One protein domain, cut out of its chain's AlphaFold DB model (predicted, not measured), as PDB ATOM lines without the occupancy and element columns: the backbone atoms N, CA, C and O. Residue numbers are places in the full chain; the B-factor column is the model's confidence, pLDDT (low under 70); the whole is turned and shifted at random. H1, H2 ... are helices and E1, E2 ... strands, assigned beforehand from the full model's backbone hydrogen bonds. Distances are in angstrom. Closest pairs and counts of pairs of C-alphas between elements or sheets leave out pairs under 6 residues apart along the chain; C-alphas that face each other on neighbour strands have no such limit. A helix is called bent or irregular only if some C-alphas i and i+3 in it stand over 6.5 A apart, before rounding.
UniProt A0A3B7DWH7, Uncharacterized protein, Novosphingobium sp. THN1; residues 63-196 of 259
ATOM      1  N   GLU A  63     341.243-206.310 141.136       84.44
ATOM      2  CA  GLU A  63     342.184-205.758 140.155       84.44
ATOM      3  C   GLU A  63     342.957-204.546 140.673       84.44
ATOM      4  O   GLU A  63     343.995-204.201 140.117       84.44
ATOM      5  N   TYR A  64     342.432-203.892 141.705       89.81
ATOM      6  CA  TYR A  64     343.076-202.795 142.411       89.81
ATOM      7  C   TYR A  64     343.819-203.268 143.669       89.81
ATOM      8  O   TYR A  64     344.307-202.424 144.401       89.81
ATOM      9  N   GLY A  65     343.915-204.576 143.950       88.94
ATOM     10  CA  GLY A  65     344.530-205.117 145.172       88.94
ATOM     11  C   GLY A  65     345.941-204.581 145.427       88.94
ATOM     12  O   GLY A  65     346.162-203.897 146.419       88.94
ATOM     13  N   ASP A  66     346.856-204.773 144.478       88.44
ATOM     14  CA  ASP A  66     348.235-204.275 144.581       88.44
ATOM     15  C   ASP A  66     348.306-202.740 144.674       88.44
ATOM     16  O   ASP A  66     349.168-202.183 145.352       88.44
ATOM     17  N   ALA A  67     347.390-202.040 143.994       92.00
ATOM     18  CA  ALA A  67     347.295-200.584 144.056       92.00
ATOM     19  C   ALA A  67     346.850-200.111 145.448       92.00
ATOM     20  O   ALA A  67     347.399-199.142 145.965       92.00
ATOM     21  N   VAL A  68     345.900-200.815 146.070       93.38
ATOM     22  CA  VAL A  68     345.490-200.583 147.458       93.38
ATOM     23  C   VAL A  68     346.672-200.821 148.388       93.38
ATOM     24  O   VAL A  68     346.986-199.941 149.179       93.38
ATOM     25  N   ASP A  69     347.373-201.947 148.265       91.88
ATOM     26  CA  ASP A  69     348.529-202.250 149.118       91.88
ATOM     27  C   ASP A  69     349.634-201.199 148.991       91.88
ATOM     28  O   ASP A  69     350.281-200.856 149.980       91.88
ATOM     29  N   TYR A  70     349.835-200.655 147.789       92.00
ATOM     30  CA  TYR A  70     350.757-199.549 147.563       92.00
ATOM     31  C   TYR A  70     350.298-198.274 148.283       92.00
ATOM     32  O   TYR A  70     351.059-197.701 149.058       92.00
ATOM     33  N   VAL A  71     349.048-197.849 148.066       94.00
ATOM     34  CA  VAL A  71     348.488-196.628 148.671       94.00
ATOM     35  C   VAL A  71     348.465-196.719 150.198       94.00
ATOM     36  O   VAL A  71     348.759-195.744 150.877       94.00
ATOM     37  N   LEU A  72     348.172-197.895 150.757       94.19
ATOM     38  CA  LEU A  72     348.179-198.118 152.204       94.19
ATOM     39  C   LEU A  72     349.589-198.134 152.815       94.19
ATOM     40  O   LEU A  72     349.723-197.949 154.022       94.19
ATOM     41  N   LYS A  73     350.635-198.368 152.018       95.19
ATOM     42  CA  LYS A  73     352.036-198.256 152.462       95.19
ATOM     43  C   LYS A  73     352.575-196.832 152.338       95.19
ATOM     44  O   LYS A  73     353.565-196.510 152.989       95.19
ATOM     45  N   ASP A  74     351.944-195.987 151.527       95.38
ATOM     46  CA  ASP A  74     352.340-194.593 151.366       95.38
ATOM     47  C   ASP A  74     351.819-193.729 152.524       95.38
ATOM     48  O   ASP A  74     350.655-193.319 152.575       95.38
ATOM     49  N   ALA A  75     352.718-193.436 153.467       95.25
ATOM     50  CA  ALA A  75     352.419-192.629 154.644       95.25
ATOM     51  C   ALA A  75     351.935-191.214 154.289       95.25
ATOM     52  O   ALA A  75     351.085-190.680 155.002       95.25
ATOM     53  N   THR A  76     352.427-190.633 153.190       95.75
ATOM     54  CA  THR A  76     352.048-189.282 152.754       95.75
ATOM     55  C   THR A  76     350.598-189.271 152.288       95.75
ATOM     56  O   THR A  76     349.788-188.508 152.811       95.75
ATOM     57  N   THR A  77     350.228-190.188 151.387       94.31
ATOM     58  CA  THR A  77     348.841-190.310 150.915       94.31
ATOM     59  C   THR A  77     347.877-190.616 152.063       94.31
ATOM     60  O   THR A  77     346.810-190.010 152.162       94.31
ATOM     61  N   LEU A  78     348.246-191.516 152.982       95.31
ATOM     62  CA  LEU A  78     347.416-191.797 154.156       95.31
ATOM     63  C   LEU A  78     347.272-190.592 155.089       95.31
ATOM     64  O   LEU A  78     346.214-190.427 155.698       95.31
ATOM     65  N   HIS A  79     348.311-189.771 155.230       95.44
ATOM     66  CA  HIS A  79     348.248-188.551 156.024       95.44
ATOM     67  C   HIS A  79     347.273-187.537 155.413       95.44
ATOM     68  O   HIS A  79     346.403-187.044 156.125       95.44
ATOM     69  N   GLU A  80     347.328-187.314 154.098       95.81
ATOM     70  CA  GLU A  80     346.383-186.436 153.390       95.81
ATOM     71  C   GLU A  80     344.930-186.903 153.551       95.81
ATOM     72  O   GLU A  80     344.045-186.118 153.893       95.81
ATOM     73  N   ILE A  81     344.678-188.210 153.408       95.62
ATOM     74  CA  ILE A  81     343.344-188.780 153.644       95.62
ATOM     75  C   ILE A  81     342.886-188.505 155.082       95.62
ATOM     76  O   ILE A  81     341.743-188.102 155.292       95.62
ATOM     77  N   LYS A  82     343.765-188.684 156.080       95.38
ATOM     78  CA  LYS A  82     343.445-188.377 157.486       95.38
ATOM     79  C   LYS A  82     343.094-186.906 157.679       95.38
ATOM     80  O   LYS A  82     342.125-186.622 158.378       95.38
ATOM     81  N   LEU A  83     343.844-185.990 157.065       95.44
ATOM     82  CA  LEU A  83     343.573-184.555 157.149       95.44
ATOM     83  C   LEU A  83     342.210-184.205 156.551       95.44
ATOM     84  O   LEU A  83     341.464-183.449 157.167       95.44
ATOM     85  N   ILE A  84     341.850-184.782 155.401       94.62
ATOM     86  CA  ILE A  84     340.529-184.566 154.799       94.62
ATOM     87  C   ILE A  84     339.430-185.131 155.708       94.62
ATOM     88  O   ILE A  84     338.475-184.428 156.025       94.62
ATOM     89  N   LEU A  85     339.583-186.363 156.205       93.12
ATOM     90  CA  LEU A  85     338.624-186.986 157.129       93.12
ATOM     91  C   LEU A  85     338.475-186.222 158.455       93.12
ATOM     92  O   LEU A  85     337.412-186.272 159.076       93.12
ATOM     93  N   ALA A  86     339.503-185.497 158.892       93.00
ATOM     94  CA  ALA A  86     339.441-184.652 160.081       93.00
ATOM     95  C   ALA A  86     338.590-183.383 159.880       93.00
ATOM     96  O   ALA A  86     338.128-182.813 160.862       93.00
ATOM     97  N   ARG A  87     338.321-182.963 158.634       92.31
ATOM     98  CA  ARG A  87     337.481-181.788 158.312       92.31
ATOM     99  C   ARG A  87     335.980-182.054 158.395       92.31
ATOM    100  O   ARG A  87     335.178-181.191 158.041       92.31
ATOM    101  N   ARG A  88     335.570-183.247 158.828       90.75
ATOM    102  CA  ARG A  88     334.150-183.580 158.965       90.75
ATOM    103  C   ARG A  88     333.457-182.623 159.919       90.75
ATOM    104  O   ARG A  88     333.957-182.311 160.995       90.75
ATOM    105  N   THR A  89     332.265-182.212 159.520       88.81
ATOM    106  CA  THR A  89     331.387-181.373 160.325       88.81
ATOM    107  C   THR A  89     330.201-182.197 160.796       88.81
ATOM    108  O   THR A  89     329.815-183.185 160.167       88.81
ATOM    109  N   THR A  90     329.651-181.839 161.952       88.94
ATOM    110  CA  THR A  90     328.452-182.505 162.461       88.94
ATOM    111  C   THR A  90     327.257-182.014 161.659       88.94
ATOM    112  O   THR A  90     326.890-180.844 161.751       88.94
ATOM    113  N   THR A  91     326.649-182.908 160.883       85.12
ATOM    114  CA  THR A  91     325.479-182.595 160.064       85.12
ATOM    115  C   THR A  91     324.234-183.163 160.726       85.12
ATOM    116  O   THR A  91     324.198-184.324 161.138       85.12
ATOM    117  N   LEU A  92     323.200-182.331 160.824       85.56
ATOM    118  CA  LEU A  92     321.898-182.744 161.326       85.56
ATOM    119  C   LEU A  92     321.181-183.582 160.264       85.56
ATOM    120  O   LEU A  92     321.105-183.200 159.096       85.56
ATOM    121  N   ALA A  93     320.648-184.728 160.672       81.31
ATOM    122  CA  ALA A  93     319.756-185.508 159.830       81.31
ATOM    123  C   ALA A  93     318.465-184.714 159.551       81.31
ATOM    124  O   ALA A  93     318.032-183.946 160.418       81.31
ATOM    125  N   PRO A  94     317.802-184.931 158.401       82.38
ATOM    126  CA  PRO A  94     316.449-184.427 158.194       82.38
ATOM    127  C   PRO A  94     315.539-184.899 159.335       82.38
ATOM    128  O   PRO A  94     315.468-186.098 159.612       82.38
ATOM    129  N   PHE A  95     314.873-183.961 160.009       87.25
ATOM    130  CA  PHE A  95     313.941-184.250 161.094       87.25
ATOM    131  C   PHE A  95     312.508-184.084 160.606       87.25
ATOM    132  O   PHE A  95     312.136-183.028 160.095       87.25
ATOM    133  N   TYR A  96     311.706-185.130 160.785       85.56
ATOM    134  CA  TYR A  96     310.298-185.135 160.409       85.56
ATOM    135  C   TYR A  96     309.441-185.208 161.673       85.56
ATOM    136  O   TYR A  96     309.405-186.242 162.346       85.56
ATOM    137  N   ALA A  97     308.750-184.113 162.002       85.88
ATOM    138  CA  ALA A  97     307.873-184.053 163.169       85.88
ATOM    139  C   ALA A  97     306.795-185.154 163.100       85.88
ATOM    140  O   ALA A  97     306.141-185.323 162.074       85.88
ATOM    141  N   GLY A  98     306.635-185.922 164.182       87.19
ATOM    142  CA  GLY A  98     305.680-187.038 164.266       87.19
ATOM    143  C   GLY A  98     306.164-188.374 163.684       87.19
ATOM    144  O   GLY A  98     305.503-189.385 163.900       87.19
ATOM    145  N   VAL A  99     307.312-188.407 162.993       86.12
ATOM    146  CA  VAL A  99     307.950-189.648 162.500       86.12
ATOM    147  C   VAL A  99     309.290-189.892 163.194       86.12
ATOM    148  O   VAL A  99     309.616-191.018 163.553       86.12
ATOM    149  N   SER A 100     310.085-188.839 163.381       85.00
ATOM    150  CA  SER A 100     311.376-188.906 164.060       85.00
ATOM    151  C   SER A 100     311.205-188.654 165.558       85.00
ATOM    152  O   SER A 100     310.759-187.582 165.959       85.00
ATOM    153  N   GLU A 101     311.605-189.614 166.392       87.00
ATOM    154  CA  GLU A 101     311.546-189.480 167.859       87.00
ATOM    155  C   GLU A 101     312.569-188.473 168.405       87.00
ATOM    156  O   GLU A 101     312.332-187.823 169.421       87.00
ATOM    157  N   LYS A 102     313.721-188.336 167.738       88.12
ATOM    158  CA  LYS A 102     314.810-187.444 168.150       88.12
ATOM    159  C   LYS A 102     315.571-186.879 166.956       88.12
ATOM    160  O   LYS A 102     315.691-187.531 165.919       88.12
ATOM    161  N   GLN A 103     316.133-185.685 167.135       86.81
ATOM    162  CA  GLN A 103     317.073-185.098 166.186       86.81
ATOM    163  C   GLN A 103     318.354-185.942 166.164       86.81
ATOM    164  O   GLN A 103     319.059-186.044 167.168       86.81
ATOM    165  N   LEU A 104     318.652-186.557 165.021       86.88
ATOM    166  CA  LEU A 104     319.910-187.269 164.810       86.88
ATOM    167  C   LEU A 104     320.952-186.312 164.228       86.88
ATOM    168  O   LEU A 104     320.624-185.422 163.440       86.88
ATOM    169  N   ALA A 105     322.206-186.518 164.612       86.12
ATOM    170  CA  ALA A 105     323.358-185.808 164.081       86.12
ATOM    171  C   ALA A 105     324.481-186.815 163.838       86.12
ATOM    172  O   ALA A 105     324.669-187.736 164.634       86.12
ATOM    173  N   TYR A 106     325.204-186.663 162.736       84.62
ATOM    174  CA  TYR A 106     326.317-187.542 162.395       84.62
ATOM    175  C   TYR A 106     327.424-186.755 161.680       84.62
ATOM    176  O   TYR A 106     327.128-185.801 160.951       84.62
ATOM    177  N   PRO A 107     328.704-187.108 161.892       87.44
ATOM    178  CA  PRO A 107     329.805-186.448 161.207       87.44
ATOM    179  C   PRO A 107     329.747-186.766 159.708       87.44
ATOM    180  O   PRO A 107     329.712-187.933 159.314       87.44
ATOM    181  N   ARG A 108     329.756-185.730 158.866       87.38
ATOM    182  CA  ARG A 108     329.882-185.852 157.409       87.38
ATOM    183  C   ARG A 108     330.970-184.945 156.869       87.38
ATOM    184  O   ARG A 108     331.203-183.842 157.360       87.38
ATOM    185  N   LEU A 109     331.615-185.409 155.806       90.06
ATOM    186  CA  LEU A 109     332.392-184.536 154.935       90.06
ATOM    187  C   LEU A 109     331.454-183.603 154.171       90.06
ATOM    188  O   LEU A 109     330.374-184.018 153.739       90.06
ATOM    189  N   ALA A 110     331.892-182.364 153.957       88.75
ATOM    190  CA  ALA A 110     331.271-181.508 152.959       88.75
ATOM    191  C   ALA A 110     331.396-182.162 151.572       88.75
ATOM    192  O   ALA A 110     332.373-182.860 151.293       88.75
ATOM    193  N   ALA A 111     330.433-181.915 150.679       87.38
ATOM    194  CA  ALA A 111     330.421-182.525 149.346       87.38
ATOM    195  C   ALA A 111     331.717-182.253 148.553       87.38
ATOM    196  O   ALA A 111     332.206-183.134 147.853       87.38
ATOM    197  N   GLY A 112     332.307-181.061 148.716       90.38
ATOM    198  CA  GLY A 112     333.592-180.709 148.105       90.38
ATOM    199  C   GLY A 112     334.764-181.551 148.620       90.38
ATOM    200  O   GLY A 112     335.542-182.060 147.818       90.38
ATOM    201  N   ASP A 113     334.859-181.761 149.936       92.62
ATOM    202  CA  ASP A 113     335.906-182.600 150.537       92.62
ATOM    203  C   ASP A 113     335.718-184.078 150.168       92.62
ATOM    204  O   ASP A 113     336.688-184.765 149.849       92.62
ATOM    205  N   ALA A 114     334.471-184.565 150.157       92.12
ATOM    206  CA  ALA A 114     334.152-185.917 149.704       92.12
ATOM    207  C   ALA A 114     334.552-186.119 148.233       92.12
ATOM    208  O   ALA A 114     335.159-187.133 147.894       92.12
ATOM    209  N   LEU A 115     334.278-185.135 147.371       93.25
ATOM    210  CA  LEU A 115     334.662-185.171 145.962       93.25
ATOM    211  C   LEU A 115     336.179-185.168 145.780       93.25
ATOM    212  O   LEU A 115     336.701-185.998 145.034       93.25
ATOM    213  N   ALA A 116     336.887-184.277 146.475       94.12
ATOM    214  CA  ALA A 116     338.344-184.217 146.434       94.12
ATOM    215  C   ALA A 116     338.967-185.546 146.891       94.12
ATOM    216  O   ALA A 116     339.834-186.088 146.204       94.12
ATOM    217  N   LEU A 117     338.469-186.109 147.997       95.00
ATOM    218  CA  LEU A 117     338.908-187.397 148.530       95.00
ATOM    219  C   LEU A 117     338.688-188.534 147.527       95.00
ATOM    220  O   LEU A 117     339.623-189.279 147.223       95.00
ATOM    221  N   CYS A 118     337.472-188.653 146.987       94.94
ATOM    222  CA  CYS A 118     337.130-189.685 146.012       94.94
ATOM    223  C   CYS A 118     337.988-189.581 144.750       94.94
ATOM    224  O   CYS A 118     338.524-190.592 144.296       94.94
ATOM    225  N   LEU A 119     338.148-188.376 144.191       96.06
ATOM    226  CA  LEU A 119     338.943-188.151 142.984       96.06
ATOM    227  C   LEU A 119     340.417-188.473 143.210       96.06
ATOM    228  O   LEU A 119     341.000-189.197 142.403       96.06
ATOM    229  N   MET A 120     341.000-187.972 144.302       96.38
ATOM    230  CA  MET A 120     342.398-188.211 144.654       96.38
ATOM    231  C   MET A 120     342.677-189.711 144.745       96.38
ATOM    232  O   MET A 120     343.541-190.232 144.039       96.38
ATOM    233  N   VAL A 121     341.895-190.428 145.556       96.50
ATOM    234  CA  VAL A 121     342.102-191.861 145.785       96.50
ATOM    235  C   VAL A 121     341.810-192.675 144.524       96.50
ATOM    236  O   VAL A 121     342.597-193.550 144.172       96.50
ATOM    237  N   ALA A 122     340.724-192.392 143.798       96.62
ATOM    238  CA  ALA A 122     340.387-193.134 142.582       96.62
ATOM    239  C   ALA A 122     341.440-192.952 141.478       96.62
ATOM    240  O   ALA A 122     341.833-193.927 140.829       96.62
ATOM    241  N   ARG A 123     341.925-191.718 141.274       96.19
ATOM    242  CA  ARG A 123     342.985-191.418 140.300       96.19
ATOM    243  C   ARG A 123     344.291-192.098 140.673       96.19
ATOM    244  O   ARG A 123     344.934-192.655 139.781       96.19
ATOM    245  N   GLU A 124     344.646-192.098 141.953       95.31
ATOM    246  CA  GLU A 124     345.853-192.759 142.437       95.31
ATOM    247  C   GLU A 124     345.763-194.276 142.243       95.31
ATOM    248  O   GLU A 124     346.646-194.877 141.633       95.31
ATOM    249  N   LEU A 125     344.648-194.897 142.635       95.38
ATOM    250  CA  LEU A 125     344.410-196.330 142.441       95.38
ATOM    251  C   LEU A 125     344.501-196.746 140.967       95.38
ATOM    252  O   LEU A 125     345.148-197.744 140.648       95.38
ATOM    253  N   GLU A 126     343.891-195.989 140.052       94.50
ATOM    254  CA  GLU A 126     343.967-196.279 138.616       94.50
ATOM    255  C   GLU A 126     345.362-196.036 138.040       94.50
ATOM    256  O   GLU A 126     345.827-196.824 137.213       94.50
ATOM    257  N   SER A 127     346.050-194.987 138.496       92.44
ATOM    258  CA  SER A 127     347.441-194.726 138.129       92.44
ATOM    259  C   SER A 127     348.325-195.906 138.527       92.44
ATOM    260  O   SER A 127     349.015-196.471 137.681       92.44
ATOM    261  N   ARG A 128     348.235-196.362 139.782       91.50
ATOM    262  CA  ARG A 128     349.025-197.489 140.293       91.50
ATOM    263  C   ARG A 128     348.664-198.802 139.621       91.50
ATOM    264  O   ARG A 128     349.568-199.512 139.199       91.50
ATOM    265  N   ARG A 129     347.379-199.096 139.417       90.75
ATOM    266  CA  ARG A 129     346.944-200.280 138.659       90.75
ATOM    267  C   ARG A 129     347.553-200.305 137.254       90.75
ATOM    268  O   ARG A 129     347.976-201.354 136.773       90.75
ATOM    269  N   TRP A 130     347.576-199.157 136.576       89.38
ATOM    270  CA  TRP A 130     348.068-199.060 135.205       89.38
ATOM    271  C   TRP A 130     349.603-199.085 135.116       89.38
ATOM    272  O   TRP A 130     350.144-199.769 134.246       89.38
ATOM    273  N   TRP A 131     350.305-198.392 136.021       85.94
ATOM    274  CA  TRP A 131     351.772-198.289 136.040       85.94
ATOM    275  C   TRP A 131     352.480-199.469 136.707       85.94
ATOM    276  O   TRP A 131     353.497-199.926 136.191       85.94
ATOM    277  N   ASN A 132     351.963-199.960 137.833       84.25
ATOM    278  CA  ASN A 132     352.614-201.005 138.623       84.25
ATOM    279  C   ASN A 132     352.126-202.404 138.246       84.25
ATOM    280  O   ASN A 132     352.855-203.359 138.469       84.25
ATOM    281  N   GLY A 133     350.944-202.514 137.632       78.94
ATOM    282  CA  GLY A 133     350.354-203.786 137.229       78.94
ATOM    283  C   GLY A 133     349.470-204.402 138.307       78.94
ATOM    284  O   GLY A 133     348.899-203.696 139.136       78.94
ATOM    285  N   GLN A 134     349.260-205.716 138.210       79.81
ATOM    286  CA  GLN A 134     348.309-206.469 139.034       79.81
ATOM    287  C   GLN A 134     348.882-207.843 139.378       79.81
ATOM    288  O   GLN A 134     349.451-208.502 138.502       79.81
ATOM    289  N   TYR A 135     348.652-208.317 140.600       76.38
ATOM    290  CA  TYR A 135     349.096-209.618 141.099       76.38
ATOM    291  C   TYR A 135     350.613-209.833 140.967       76.38
ATOM    292  O   TYR A 135     351.056-210.886 140.511       76.38
ATOM    293  N   GLY A 136     351.408-208.806 141.286       73.06
ATOM    294  CA  GLY A 136     352.871-208.831 141.185       73.06
ATOM    295  C   GLY A 136     353.423-208.798 139.753       73.06
ATOM    296  O   GLY A 136     354.633-208.887 139.562       73.06
ATOM    297  N   ASN A 137     352.562-208.668 138.738       77.44
ATOM    298  CA  ASN A 137     352.992-208.488 137.353       77.44
ATOM    299  C   ASN A 137     353.357-207.032 137.065       77.44
ATOM    300  O   ASN A 137     352.766-206.129 137.643       77.44
ATOM    301  N   GLU A 138     354.209-206.808 136.064       78.06
ATOM    302  CA  GLU A 138     354.509-205.464 135.568       78.06
ATOM    303  C   GLU A 138     353.279-204.744 134.990       78.06
ATOM    304  O   GLU A 138     352.376-205.352 134.391       78.06
ATOM    305  N   GLY A 139     353.271-203.417 135.132       76.88
ATOM    306  CA  GLY A 139     352.221-202.559 134.600       76.88
ATOM    307  C   GLY A 139     352.198-202.444 133.082       76.88
ATOM    308  O   GLY A 139     353.147-202.754 132.360       76.88
ATOM    309  N   ALA A 140     351.071-201.939 132.589       76.69
ATOM    310  CA  ALA A 140     350.789-201.791 131.165       76.69
ATOM    311  C   ALA A 140     351.728-200.795 130.465       76.69
ATOM    312  O   ALA A 140     351.860-200.819 129.246       76.69
ATOM    313  N   CYS A 141     352.397-199.924 131.219       73.50
ATOM    314  CA  CYS A 141     353.368-198.969 130.697       73.50
ATOM    315  C   CYS A 141     354.683-199.614 130.222       73.50
ATOM    316  O   CYS A 141     355.329-199.055 129.340       73.50
ATOM    317  N   ARG A 142     355.068-200.776 130.772       74.44
ATOM    318  CA  ARG A 142     356.355-201.446 130.495       74.44
ATOM    319  C   ARG A 142     356.287-202.490 129.385       74.44
ATOM    320  O   ARG A 142     357.316-202.954 128.916       74.44
ATOM    321  N   SER A 143     355.087-202.838 128.926       77.12
ATOM    322  CA  SER A 143     354.886-203.838 127.877       77.12
ATOM    323  C   SER A 143     353.903-203.322 126.837       77.12
ATOM    324  O   SER A 143     352.737-203.082 127.143       77.12
ATOM    325  N   TRP A 144     354.360-203.199 125.587       78.94
ATOM    326  CA  TRP A 144     353.504-202.810 124.464       78.94
ATOM    327  C   TRP A 144     352.292-203.743 124.322       78.94
ATOM    328  O   TRP A 144     351.163-203.267 124.237       78.94
ATOM    329  N   TRP A 145     352.504-205.061 124.427       76.94
ATOM    330  CA  TRP A 145     351.428-206.056 124.438       76.94
ATOM    331  C   TRP A 145     350.411-205.788 125.555       76.94
ATOM    332  O   TRP A 145     349.212-205.714 125.292       76.94
ATOM    333  N   ARG A 146     350.857-205.560 126.799       76.56
ATOM    334  CA  ARG A 146     349.933-205.255 127.907       76.56
ATOM    335  C   ARG A 146     349.231-203.912 127.731       76.56
ATOM    336  O   ARG A 146     348.064-203.816 128.096       76.56
ATOM    337  N   LYS A 147     349.889-202.906 127.150       77.81
ATOM    338  CA  LYS A 147     349.297-201.596 126.837       77.81
ATOM    339  C   LYS A 147     348.113-201.717 125.876       77.81
ATOM    340  O   LYS A 147     347.125-201.005 126.043       77.81
ATOM    341  N   THR A 148     348.182-202.649 124.926       77.69
ATOM    342  CA  THR A 148     347.107-202.919 123.959       77.69
ATOM    343  C   THR A 148     345.865-203.522 124.623       77.69
ATOM    344  O   THR A 148     344.745-203.132 124.298       77.69
ATOM    345  N   PHE A 149     346.045-204.420 125.600       77.56
ATOM    346  CA  PHE A 149     344.933-205.091 126.297       77.56
ATOM    347  C   PHE A 149     344.493-204.401 127.600       77.56
ATOM    348  O   PHE A 149     343.379-204.623 128.070       77.56
ATOM    349  N   THR A 150     345.330-203.533 128.175       78.25
ATOM    350  CA  THR A 150     345.075-202.838 129.444       78.25
ATOM    351  C   THR A 150     345.025-201.334 129.215       78.25
ATOM    352  O   THR A 150     346.008-200.609 129.382       78.25
ATOM    353  N   LYS A 151     343.839-200.844 128.855       82.56
ATOM    354  CA  LYS A 151     343.600-199.405 128.741       82.56
ATOM    355  C   LYS A 151     343.565-198.757 130.126       82.56
ATOM    356  O   LYS A 151     343.064-199.351 131.089       82.56
ATOM    357  N   ARG A 152     344.101-197.536 130.212       85.75
ATOM    358  CA  ARG A 152     343.863-196.646 131.352       85.75
ATOM    359  C   ARG A 152     342.384-196.278 131.339       85.75
ATOM    360  O   ARG A 152     341.860-195.887 130.297       85.75
ATOM    361  N   ARG A 153     341.717-196.476 132.465       90.56
ATOM    362  CA  ARG A 153     340.286-196.232 132.620       90.56
ATOM    363  C   ARG A 153     340.071-194.794 133.064       90.56
ATOM    364  O   ARG A 153     340.908-194.240 133.779       90.56
ATOM    365  N   ASP A 154     338.958-194.203 132.647       91.94
ATOM    366  CA  ASP A 154     338.511-192.971 133.279       91.94
ATOM    367  C   ASP A 154     337.700-193.315 134.525       91.94
ATOM    368  O   ASP A 154     336.780-194.128 134.479       91.94
ATOM    369  N   VAL A 155     338.111-192.743 135.649       95.38
ATOM    370  CA  VAL A 155     337.552-193.010 136.979       95.38
ATOM    371  C   VAL A 155     336.857-191.786 137.561       95.38
ATOM    372  O   VAL A 155     336.287-191.885 138.644       95.38
ATOM    373  N   ASN A 156     336.897-190.649 136.858       94.81
ATOM    374  CA  ASN A 156     336.321-189.394 137.330       94.81
ATOM    375  C   ASN A 156     334.823-189.504 137.572       94.81
ATOM    376  O   ASN A 156     334.380-189.194 138.670       94.81
ATOM    377  N   ASP A 157     334.071-189.994 136.586       91.69
ATOM    378  CA  ASP A 157     332.614-190.102 136.693       91.69
ATOM    379  C   ASP A 157     332.213-190.977 137.881       91.69
ATOM    380  O   ASP A 157     331.327-190.630 138.649       91.69
ATOM    381  N   ILE A 158     332.941-192.075 138.101       90.62
ATOM    382  CA  ILE A 158     332.690-192.997 139.212       90.62
ATOM    383  C   ILE A 158     333.018-192.330 140.549       90.62
ATOM    384  O   ILE A 158     332.265-192.457 141.508       90.62
ATOM    385  N   ALA A 159     334.142-191.619 140.628       92.62
ATOM    386  CA  ALA A 159     334.524-190.886 141.828       92.62
ATOM    387  C   ALA A 159     333.526-189.764 142.153       92.62
ATOM    388  O   ALA A 159     333.210-189.557 143.323       92.62
ATOM    389  N   MET A 160     333.007-189.079 141.130       92.75
ATOM    390  CA  MET A 160     331.960-188.070 141.264       92.75
ATOM    391  C   MET A 160     330.644-188.684 141.739       92.75
ATOM    392  O   MET A 160     330.073-188.185 142.705       92.75
ATOM    393  N   GLU A 161     330.197-189.780 141.117       90.12
ATOM    394  CA  GLU A 161     329.013-190.540 141.539       90.12
ATOM    395  C   GLU A 161     329.145-190.955 143.017       90.12
ATOM    396  O   GLU A 161     328.273-190.639 143.818       90.12
ATOM    397  N   LEU A 162     330.271-191.560 143.417       88.31
ATOM    398  CA  LEU A 162     330.516-191.996 144.801       88.31
ATOM    399  C   LEU A 162     330.588-190.850 145.815       88.31
ATOM    400  O   LEU A 162     330.234-191.025 146.978       88.31
ATOM    401  N   ALA A 163     331.107-189.691 145.416       90.50
ATOM    402  CA  ALA A 163     331.220-188.543 146.308       90.50
ATOM    403  C   ALA A 163     329.881-187.837 146.536       90.50
ATOM    404  O   ALA A 163     329.628-187.334 147.631       90.50
ATOM    405  N   LEU A 164     329.058-187.767 145.488       88.00
ATOM    406  CA  LEU A 164     327.853-186.943 145.448       88.00
ATOM    407  C   LEU A 164     326.565-187.747 145.655       88.00
ATOM    408  O   LEU A 164     325.496-187.141 145.743       88.00
ATOM    409  N   ASP A 165     326.645-189.075 145.772       84.31
ATOM    410  CA  ASP A 165     325.484-189.908 146.080       84.31
ATOM    411  C   ASP A 165     324.880-189.507 147.447       84.31
ATOM    412  O   ASP A 165     325.568-189.526 148.473       84.31
ATOM    413  N   PRO A 166     323.596-189.110 147.504       68.69
ATOM    414  CA  PRO A 166     322.973-188.667 148.750       68.69
ATOM    415  C   PRO A 166     322.778-189.802 149.771       68.69
ATOM    416  O   PRO A 166     322.665-189.530 150.974       68.69
ATOM    417  N   LEU A 167     322.731-191.055 149.308       67.50
ATOM    418  CA  LEU A 167     322.458-192.254 150.099       67.50
ATOM    419  C   LEU A 167     323.740-192.990 150.505       67.50
ATOM    420  O   LEU A 167     323.820-193.453 151.642       67.50
ATOM    421  N   ASP A 168     324.723-193.081 149.609       65.38
ATOM    422  CA  ASP A 168     325.923-193.919 149.777       65.38
ATOM    423  C   ASP A 168     327.232-193.143 149.549       65.38
ATOM    424  O   ASP A 168     328.198-193.651 148.979       65.38
ATOM    425  N   ASN A 169     327.280-191.878 149.982       68.50
ATOM    426  CA  ASN A 169     328.540-191.139 149.994       68.50
ATOM    427  C   ASN A 169     329.485-191.639 151.094       68.50
ATOM    428  O   ASN A 169     329.094-191.937 152.222       68.50
ATOM    429  N   LEU A 170     330.782-191.626 150.793       74.81
ATOM    430  CA  LEU A 170     331.871-192.030 151.695       74.81
ATOM    431  C   LEU A 170     332.091-191.064 152.885       74.81
ATOM    432  O   LEU A 170     333.143-191.069 153.522       74.81
ATOM    433  N   SER A 171     331.106-190.217 153.191       74.50
ATOM    434  CA  SER A 171     331.204-189.098 154.134       74.50
ATOM    435  C   SER A 171     331.309-189.514 155.605       74.50
ATOM    436  O   SER A 171     331.797-188.729 156.418       74.50
ATOM    437  N   SER A 172     330.873-190.730 155.945       76.69
ATOM    438  CA  SER A 172     330.804-191.258 157.315       76.69
ATOM    439  C   SER A 172     331.972-192.175 157.700       76.69
ATOM    440  O   SER A 172     332.063-192.598 158.848       76.69
ATOM    441  N   ILE A 173     332.894-192.487 156.782       83.62
ATOM    442  CA  ILE A 173     333.972-193.459 157.034       83.62
ATOM    443  C   ILE A 173     335.098-192.826 157.843       83.62
ATOM    444  O   ILE A 173     335.651-191.805 157.455       83.62
ATOM    445  N   GLU A 174     335.473-193.427 158.969       85.94
ATOM    446  CA  GLU A 174     336.509-192.889 159.863       85.94
ATOM    447  C   GLU A 174     337.926-193.334 159.525       85.94
ATOM    448  O   GLU A 174     338.868-192.554 159.658       85.94
ATOM    449  N   GLU A 175     338.085-194.576 159.079       91.38
ATOM    450  CA  GLU A 175     339.399-195.154 158.856       91.38
ATOM    451  C   GLU A 175     339.891-194.871 157.421       91.38
ATOM    452  O   GLU A 175     339.243-195.293 156.455       91.38
ATOM    453  N   PRO A 176     341.077-194.256 157.245       93.12
ATOM    454  CA  PRO A 176     341.657-193.980 155.928       93.12
ATOM    455  C   PRO A 176     341.768-195.222 155.041       93.12
ATOM    456  O   PRO A 176     341.445-195.185 153.855       93.12
ATOM    457  N   GLY A 177     342.188-196.350 155.622       92.06
ATOM    458  CA  GLY A 177     342.351-197.590 154.872       92.06
ATOM    459  C   GLY A 177     341.023-198.153 154.369       92.06
ATOM    460  O   GLY A 177     340.960-198.724 153.279       92.06
ATOM    461  N   SER A 178     339.946-197.948 155.127       90.44
ATOM    462  CA  SER A 178     338.599-198.342 154.724       90.44
ATOM    463  C   SER A 178     338.091-197.502 153.549       90.44
ATOM    464  O   SER A 178     337.529-198.075 152.617       90.44
ATOM    465  N   VAL A 179     338.383-196.193 153.509       92.00
ATOM    466  CA  VAL A 179     338.072-195.332 152.347       92.00
ATOM    467  C   VAL A 179     338.725-195.873 151.075       92.00
ATOM    468  O   VAL A 179     338.048-196.087 150.070       92.00
ATOM    469  N   VAL A 180     340.031-196.156 151.127       94.19
ATOM    470  CA  VAL A 180     340.793-196.653 149.969       94.19
ATOM    471  C   VAL A 180     340.218-197.970 149.449       94.19
ATOM    472  O   VAL A 180     339.987-198.120 148.247       94.19
ATOM    473  N   ARG A 181     339.931-198.920 150.347       91.94
ATOM    474  CA  ARG A 181     339.358-200.225 149.979       91.94
ATOM    475  C   ARG A 181     337.950-200.100 149.398       91.94
ATOM    476  O   ARG A 181     337.639-200.800 148.435       91.94
ATOM    477  N   LEU A 182     337.115-199.218 149.948       89.69
ATOM    478  CA  LEU A 182     335.746-199.009 149.471       89.69
ATOM    479  C   LEU A 182     335.718-198.395 148.072       89.69
ATOM    480  O   LEU A 182     335.012-198.914 147.206       89.69
ATOM    481  N   ILE A 183     336.543-197.372 147.821       92.44
ATOM    482  CA  ILE A 183     336.691-196.778 146.485       92.44
ATOM    483  C   ILE A 183     337.201-197.829 145.498       92.44
ATOM    484  O   ILE A 183     336.620-198.003 144.430       92.44
ATOM    485  N   ALA A 184     338.232-198.592 145.864       92.38
ATOM    486  CA  ALA A 184     338.766-199.653 145.016       92.38
ATOM    487  C   ALA A 184     337.718-200.732 144.678       92.38
ATOM    488  O   ALA A 184     337.603-201.147 143.523       92.38
ATOM    489  N   GLY A 185     336.924-201.165 145.662       87.62
ATOM    490  CA  GLY A 185     335.822-202.104 145.451       87.62
ATOM    491  C   GLY A 185     334.724-201.531 144.550       87.62
ATOM    492  O   GLY A 185     334.222-202.228 143.668       87.62
ATOM    493  N   ALA A 186     334.381-200.252 144.708       88.00
ATOM    494  CA  ALA A 186     333.407-199.579 143.853       88.00
ATOM    495  C   ALA A 186     333.890-199.456 142.397       88.00
ATOM    496  O   ALA A 186     333.151-199.807 141.473       88.00
ATOM    497  N   LEU A 187     335.151-199.059 142.185       90.25
ATOM    498  CA  LEU A 187     335.777-199.055 140.859       90.25
ATOM    499  C   LEU A 187     335.750-200.456 140.239       90.25
ATOM    500  O   LEU A 187     335.361-200.620 139.081       90.25
ATOM    501  N   HIS A 188     336.108-201.483 141.014       86.75
ATOM    502  CA  HIS A 188     336.076-202.864 140.547       86.75
ATOM    503  C   HIS A 188     334.678-203.274 140.058       86.75
ATOM    504  O   HIS A 188     334.554-203.747 138.925       86.75
ATOM    505  N   ARG A 189     333.630-203.029 140.855       82.25
ATOM    506  CA  ARG A 189     332.241-203.353 140.485       82.25
ATOM    507  C   ARG A 189     331.777-202.618 139.230       82.25
ATOM    508  O   ARG A 189     331.065-203.198 138.414       82.25
ATOM    509  N   ARG A 190     332.184-201.361 139.039       85.94
ATOM    510  CA  ARG A 190     331.782-200.574 137.862       85.94
ATOM    511  C   ARG A 190     332.410-201.097 136.572       85.94
ATOM    512  O   ARG A 190     331.723-201.189 135.555       85.94
ATOM    513  N   PHE A 191     333.692-201.460 136.604       85.19
ATOM    514  CA  PHE A 191     334.399-201.961 135.419       85.19
ATOM    515  C   PHE A 191     334.166-203.446 135.149       85.19
ATOM    516  O   PHE A 191     334.278-203.886 134.004       85.19
ATOM    517  N   LYS A 192     333.812-204.215 136.179       78.88
ATOM    518  CA  LYS A 192     333.407-205.616 136.072       78.88
ATOM    519  C   LYS A 192     332.012-205.799 136.669       78.88
ATOM    520  O   LYS A 192     331.876-206.427 137.717       78.88
ATOM    521  N   PRO A 193     330.976-205.257 136.006       71.25
ATOM    522  CA  PRO A 193     329.623-205.380 136.507       71.25
ATOM    523  C   PRO A 193     329.214-206.847 136.511       71.25
ATOM    524  O   PRO A 193     329.380-207.560 135.515       71.25
ATOM    525  N   TRP A 194     328.657-207.270 137.640       67.19
ATOM    526  CA  TRP A 194     328.293-208.656 137.899       67.19
ATOM    527  C   TRP A 194     327.368-209.236 136.804       67.19
ATOM    528  O   TRP A 194     327.534-210.353 136.321       67.19
ATOM    529  N   TRP A 195     326.452-208.422 136.284       66.38
ATOM    530  CA  TRP A 195     325.504-208.857 135.264       66.38
ATOM    531  C   TRP A 195     326.129-209.105 133.880       66.38
ATOM    532  O   TRP A 195     325.490-209.740 133.045       66.38
ATOM    533  N   LYS A 196     327.360-208.650 133.601       68.25
ATOM    534  CA  LYS A 196     328.015-208.869 132.295       68.25
ATOM    535  C   LYS A 196     328.822-210.161 132.208       68.25
ATOM    536  O   LYS A 196     329.284-210.497 131.121       68.25
TER     537      LYS A 196
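This is residues 63 to 196 of the 259 residues of an uncharacterized protein of Novosphingobium sp. THN1 (UniProt A0A3B7DWH7). The long helix H3 runs through a core of helices: H1 and H6 lie side by side across it, H5 packs along it, and H2 passes the first end of H6. The E1 and E2 hairpin extends from one end, where residues 96 to 101 stick out, and small H4 lies off the other end. The printed part has 134 residues, mostly helix, with six named helices and two strands in the order H1 H2 E1 E2 H3 H4 H5 H6; the sheet, E1 - E2, is antiparallel. It is only just loose, close to compact, with a radius of gyration of the C-alphas of 17.4 A, and spans 63 by 37 by 21 A.

Begin at H1, residues 63 to 73, which touches H6, residues 176 to 191, at a shallow tilt of 17 degrees, opposite ways; the closest C-alphas, Tyr 64 and Ala 184, are 5.9 A apart. H2, residues 75 to 86, touches residues 176 to 177 of H6 alone, closest at C-alphas Ile 81 and Pro 176, 5.9 A. In the hairpin of E1, residues 89 to 92, and E2, residues 105 to 108, find N 91 and O 106 within hydrogen-bond range at 2.9 A. H3, residues 111 to 132, touches H5, residues 156 to 164, closest at C-alphas Leu 115 and Ala 163, 4.8 A. H4, residues 144 to 149, touches no helix. Every O i to N i+4 pair is within hydrogen-bond range in H2, H3, H4, H5 and H6, and 6 of 7 in H1.

Find C-alpha 63 at (342.184, -205.758, 140.155), where H1 begins; it is irregular, with C-alphas 63 and 66 7.6 A apart. H3 runs 30.8 A, and H6 runs 23.2 A to C-alpha 191 at (334.399, -201.961, 135.419).

The two C-alphas farthest apart, Gly 98 and Trp 144, are 64.2 A apart. The printed part has no cut; the links E1 to E2, H3 to H4 and H5 to H6 are long. Residues 166 to 169 and 194 to 196 have pLDDT under 70.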